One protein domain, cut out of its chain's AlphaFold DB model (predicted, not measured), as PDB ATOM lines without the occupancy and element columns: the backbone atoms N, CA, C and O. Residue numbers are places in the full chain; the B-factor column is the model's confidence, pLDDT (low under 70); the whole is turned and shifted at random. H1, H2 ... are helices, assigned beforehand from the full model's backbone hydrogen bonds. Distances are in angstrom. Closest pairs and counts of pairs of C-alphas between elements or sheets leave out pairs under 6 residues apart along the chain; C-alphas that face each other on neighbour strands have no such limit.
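This is residues 2 to 8 and 69 to 103 of the 653 residues of an uncharacterized protein of Zea mays (UniProt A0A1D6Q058). One long helix, H2, makes the length of the model, and a short helix, H1, packs crosswise on it near the end where H2 begins; the rest of H2, residues 78 to 103, sticks out free. The printed part has 42 residues with two named helices, H1 then H2, and no named strand: all helix. It is extended, with a radius of gyration of the C-alphas of 16.0 A, and a rod spanning 51 by 15 by 9 A.

H1 is residues 2 to 8, beginning at C-alpha 2 (19.897, 70.096, -98.369). H2 is residues 69 to 103, 51.1 A from first to last C-alpha, from (24.904, 77.531, -106.347) to (41.945, 41.739, -74.122).

H1 and H2 touch, H2 with residues 72 to 76 alone; their closest C-alphas, those of Tyr 5 and Lys 73, are 6.8 A apart. They run opposite ways at a steep tilt of 64 degrees. Every O i to N i+4 pair is within hydrogen-bond range in H2, and 2 of 3 in H1.

The C-alphas farthest apart, those of Arg 69 and Leu 103, are 51.1 A apart. Residues 9 to 68 are not printed; C-alphas 8 and 69 are 10.7 A apart across this cut. The mean pLDDT of the printed part is 90.1, with residue 2 and residues 4 to 8 under 70.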
ATOM      1  N   GLU A   2      20.883  69.059 -97.993       68.87
ATOM      2  CA  GLU A   2      19.897  70.096 -98.369       68.87
ATOM      3  C   GLU A   2      19.520  71.050 -97.217       68.87
ATOM      4  O   GLU A   2      19.314  72.241 -97.438       68.87
ATOM      5  N   PHE A   3      19.540  70.563 -95.972       75.69
ATOM      6  CA  PHE A   3      19.395  71.397 -94.772       75.69
ATOM      7  C   PHE A   3      20.539  72.411 -94.600       75.69
ATOM      8  O   PHE A   3      20.276  73.579 -94.337       75.69
ATOM      9  N   LEU A   4      21.795  71.989 -94.804       66.91
ATOM     10  CA  LEU A   4      22.960  72.884 -94.740       66.91
ATOM     11  C   LEU A   4      22.927  73.918 -95.867       66.91
ATOM     12  O   LEU A   4      23.278  75.069 -95.661       66.91
ATOM     13  N   TYR A   5      22.436  73.516 -97.039       65.30
ATOM     14  CA  TYR A   5      22.260  74.411 -98.172       65.30
ATOM     15  C   TYR A   5      21.208  75.506 -97.889       65.30
ATOM     16  O   TYR A   5      21.457  76.683 -98.136       65.30
ATOM     17  N   ARG A   6      20.053  75.155 -97.300       69.08
ATOM     18  CA  ARG A   6      19.015  76.143 -96.941       69.08
ATOM     19  C   ARG A   6      19.427  77.088 -95.812       69.08
ATOM     20  O   ARG A   6      19.038  78.250 -95.842       69.08
ATOM     21  N   ALA A   7      20.242  76.619 -94.869       63.59
ATOM     22  CA  ALA A   7      20.740  77.443 -93.769       63.59
ATOM     23  C   ALA A   7      21.657  78.593 -94.236       63.59
ATOM     24  O   ALA A   7      21.731  79.623 -93.570       63.59
ATOM     25  N   VAL A   8      22.336  78.435 -95.380       62.45
ATOM     26  CA  VAL A   8      23.226  79.464 -95.954       62.45
ATOM     27  C   VAL A   8      22.455  80.488 -96.801       62.45
ATOM     28  O   VAL A   8      22.838  81.656 -96.832       62.45
ATOM     29  N   ARG A  69      25.769  78.433-107.110       88.02
ATOM     30  CA  ARG A  69      24.904  77.531-106.347       88.02
ATOM     31  C   ARG A  69      25.426  76.100-106.346       88.02
ATOM     32  O   ARG A  69      25.505  75.454-105.300       88.02
ATOM     33  N   GLN A  70      25.802  75.604-107.520       90.96
ATOM     34  CA  GLN A  70      26.337  74.264-107.708       90.96
ATOM     35  C   GLN A  70      27.722  74.113-107.066       90.96
ATOM     36  O   GLN A  70      27.982  73.089-106.430       90.96
ATOM     37  N   ALA A  71      28.573  75.140-107.156       93.39
ATOM     38  CA  ALA A  71      29.876  75.177-106.495       93.39
ATOM     39  C   ALA A  71      29.753  75.173-104.960       93.39
ATOM     40  O   ALA A  71      30.525  74.498-104.281       93.39
ATOM     41  N   GLU A  72      28.765  75.874-104.396       89.71
ATOM     42  CA  GLU A  72      28.485  75.834-102.953       89.71
ATOM     43  C   GLU A  72      27.977  74.451-102.519       89.71
ATOM     44  O   GLU A  72      28.493  73.866-101.568       89.71
ATOM     45  N   LYS A  73      27.039  73.857-103.271       89.62
ATOM     46  CA  LYS A  73      26.587  72.472-103.035       89.62
ATOM     47  C   LYS A  73      27.747  71.474-103.105       89.62
ATOM     48  O   LYS A  73      27.784  70.539-102.309       89.62
ATOM     49  N   ALA A  74      28.689  71.658-104.033       92.53
ATOM     50  CA  ALA A  74      29.881  70.820-104.144       92.53
ATOM     51  C   ALA A  74      30.813  70.967-102.927       92.53
ATOM     52  O   ALA A  74      31.233  69.953-102.379       92.53
ATOM     53  N   ARG A  75      31.041  72.194-102.435       95.66
ATOM     54  CA  ARG A  75      31.824  72.436-101.208       95.66
ATOM     55  C   ARG A  75      31.183  71.816 -99.964       95.66
ATOM     56  O   ARG A  75      31.879  71.225 -99.144       95.66
ATOM     57  N   ILE A  76      29.856  71.895 -99.839       91.97
ATOM     58  CA  ILE A  76      29.122  71.242 -98.742       91.97
ATOM     59  C   ILE A  76      29.245  69.714 -98.838       91.97
ATOM     60  O   ILE A  76      29.430  69.058 -97.819       91.97
ATOM     61  N   ARG A  77      29.162  69.140-100.049       91.65
ATOM     62  CA  ARG A  77      29.367  67.698-100.269       91.65
ATOM     63  C   ARG A  77      30.746  67.236 -99.824       91.65
ATOM     64  O   ARG A  77      30.838  66.254 -99.101       91.65
ATOM     65  N   GLU A  78      31.785  67.952-100.234       94.49
ATOM     66  CA  GLU A  78      33.163  67.613 -99.879       94.49
ATOM     67  C   GLU A  78      33.393  67.679 -98.363       94.49
ATOM     68  O   GLU A  78      34.030  66.792 -97.803       94.49
ATOM     69  N   ARG A  79      32.819  68.683 -97.681       95.36
ATOM     70  CA  ARG A  79      32.882  68.781 -96.216       95.36
ATOM     71  C   ARG A  79      32.244  67.573 -95.531       95.36
ATOM     72  O   ARG A  79      32.876  66.993 -94.659       95.36
ATOM     73  N   ILE A  80      31.033  67.189 -95.945       94.48
ATOM     74  CA  ILE A  80      30.325  66.038 -95.363       94.48
ATOM     75  C   ILE A  80      31.146  64.759 -95.544       94.48
ATOM     76  O   ILE A  80      31.330  64.027 -94.584       94.48
ATOM     77  N   LEU A  81      31.683  64.513 -96.744       95.00
ATOM     78  CA  LEU A  81      32.486  63.313 -97.004       95.00
ATOM     79  C   LEU A  81      33.764  63.269 -96.155       95.00
ATOM     80  O   LEU A  81      34.170  62.196 -95.720       95.00
ATOM     81  N   ARG A  82      34.392  64.424 -95.905       96.90
ATOM     82  CA  ARG A  82      35.572  64.517 -95.038       96.90
ATOM     83  C   ARG A  82      35.226  64.242 -93.575       96.90
ATOM     84  O   ARG A  82      35.891  63.432 -92.948       96.90
ATOM     85  N   GLU A  83      34.162  64.863 -93.068       95.39
ATOM     86  CA  GLU A  83      33.659  64.633 -91.705       95.39
ATOM     87  C   GLU A  83      33.227  63.164 -91.506       95.39
ATOM     88  O   GLU A  83      33.517  62.568 -90.472       95.39
ATOM     89  N   GLU A  84      32.586  62.548 -92.507       95.88
ATOM     90  CA  GLU A  84      32.216  61.125 -92.486       95.88
ATOM     91  C   GLU A  84      33.450  60.205 -92.495       95.88
ATOM     92  O   GLU A  84      33.467  59.209 -91.772       95.88
ATOM     93  N   ALA A  85      34.500  60.540 -93.254       97.19
ATOM     94  CA  ALA A  85      35.760  59.794 -93.243       97.19
ATOM     95  C   ALA A  85      36.470  59.881 -91.879       97.19
ATOM     96  O   ALA A  85      36.850  58.851 -91.322       97.19
ATOM     97  N   GLU A  86      36.568  61.080 -91.297       96.79
ATOM     98  CA  GLU A  86      37.129  61.296 -89.954       96.79
ATOM     99  C   GLU A  86      36.331  60.535 -88.879       96.79
ATOM    100  O   GLU A  86      36.903  59.930 -87.969       96.79
ATOM    101  N   GLN A  87      34.999  60.506 -88.994       97.70
ATOM    102  CA  GLN A  87      34.141  59.748 -88.086       97.70
ATOM    103  C   GLN A  87      34.376  58.233 -88.198       97.70
ATOM    104  O   GLN A  87      34.410  57.550 -87.173       97.70
ATOM    105  N   LEU A  88      34.551  57.704 -89.415       97.02
ATOM    106  CA  LEU A  88      34.863  56.290 -89.638       97.02
ATOM    107  C   LEU A  88      36.245  55.917 -89.083       97.02
ATOM    108  O   LEU A  88      36.379  54.869 -88.446       97.02
ATOM    109  N   GLU A  89      37.251  56.777 -89.261       96.46
ATOM    110  CA  GLU A  89      38.580  56.596 -88.661       96.46
ATOM    111  C   GLU A  89      38.499  56.560 -87.130       96.46
ATOM    112  O   GLU A  89      39.027  55.640 -86.497       96.46
ATOM    113  N   LEU A  90      37.768  57.500 -86.523       97.03
ATOM    114  CA  LEU A  90      37.572  57.533 -85.076       97.03
ATOM    115  C   LEU A  90      36.805  56.302 -84.573       97.03
ATOM    116  O   LEU A  90      37.175  55.725 -83.551       97.03
ATOM    117  N   GLU A  91      35.768  55.855 -85.285       97.05
ATOM    118  CA  GLU A  91      35.031  54.638 -84.930       97.05
ATOM    119  C   GLU A  91      35.944  53.404 -84.972       97.05
ATOM    120  O   GLU A  91      35.892  52.560 -84.070       97.05
ATOM    121  N   MET A  92      36.821  53.299 -85.974       96.11
ATOM    122  CA  MET A  92      37.810  52.225 -86.046       96.11
ATOM    123  C   MET A  92      38.781  52.253 -84.861       96.11
ATOM    124  O   MET A  92      39.030  51.194 -84.271       96.11
ATOM    125  N   VAL A  93      39.280  53.434 -84.480       97.12
ATOM    126  CA  VAL A  93      40.157  53.617 -83.310       97.12
ATOM    127  C   VAL A  93      39.436  53.214 -82.024       97.12
ATOM    128  O   VAL A  93      39.945  52.378 -81.283       97.12
ATOM    129  N   VAL A  94      38.211  53.698 -81.797       97.91
ATOM    130  CA  VAL A  94      37.402  53.346 -80.614       97.91
ATOM    131  C   VAL A  94      37.120  51.843 -80.557       97.91
ATOM    132  O   VAL A  94      37.221  51.227 -79.494       97.91
ATOM    133  N   ARG A  95      36.799  51.209 -81.691       96.98
ATOM    134  CA  ARG A  95      36.617  49.749 -81.758       96.98
ATOM    135  C   ARG A  95      37.913  48.993 -81.469       96.98
ATOM    136  O   ARG A  95      37.835  47.887 -80.933       96.98
ATOM    137  N   SER A  96      39.073  49.528 -81.853       96.83
ATOM    138  CA  SER A  96      40.374  48.936 -81.520       96.83
ATOM    139  C   SER A  96      40.664  49.045 -80.029       96.83
ATOM    140  O   SER A  96      40.910  48.024 -79.396       96.83
ATOM    141  N   GLU A  97      40.504  50.236 -79.459       96.23
ATOM    142  CA  GLU A  97      40.696  50.507 -78.033       96.23
ATOM    143  C   GLU A  97      39.791  49.618 -77.166       96.23
ATOM    144  O   GLU A  97      40.240  48.996 -76.208       96.23
ATOM    145  N   LEU A  98      38.518  49.454 -77.543       96.20
ATOM    146  CA  LEU A  98      37.597  48.570 -76.827       96.20
ATOM    147  C   LEU A  98      38.029  47.096 -76.899       96.20
ATOM    148  O   LEU A  98      37.893  46.360 -75.918       96.20
ATOM    149  N   ARG A  99      38.554  46.643 -78.048       93.68
ATOM    150  CA  ARG A  99      39.123  45.291 -78.169       93.68
ATOM    151  C   ARG A  99      40.352  45.139 -77.280       93.68
ATOM    152  O   ARG A  99      40.467  44.113 -76.618       93.68
ATOM    153  N   GLU A 100      41.231  46.132 -77.239       94.77
ATOM    154  CA  GLU A 100      42.415  46.131 -76.377       94.77
ATOM    155  C   GLU A 100      42.038  46.123 -74.895       94.77
ATOM    156  O   GLU A 100      42.572  45.309 -74.148       94.77
ATOM    157  N   GLN A 101      41.051  46.917 -74.474       93.21
ATOM    158  CA  GLN A 101      40.512  46.881 -73.111       93.21
ATOM    159  C   GLN A 101      39.912  45.513 -72.768       93.21
ATOM    160  O   GLN A 101      40.163  44.974 -71.690       93.21
ATOM    161  N   MET A 102      39.160  44.907 -73.692       92.40
ATOM    162  CA  MET A 102      38.607  43.566 -73.499       92.40
ATOM    163  C   MET A 102      39.711  42.504 -73.399       92.40
ATOM    164  O   MET A 102      39.626  41.618 -72.552       92.40
ATOM    165  N   LEU A 103      40.770  42.610 -74.208       91.39
ATOM    166  CA  LEU A 103      41.945  41.739 -74.122       91.39
ATOM    167  C   LEU A 103      42.713  41.952 -72.810       91.39
ATOM    168  O   LEU A 103      43.104  40.970 -72.186       91.39
TER     169      LEU A 103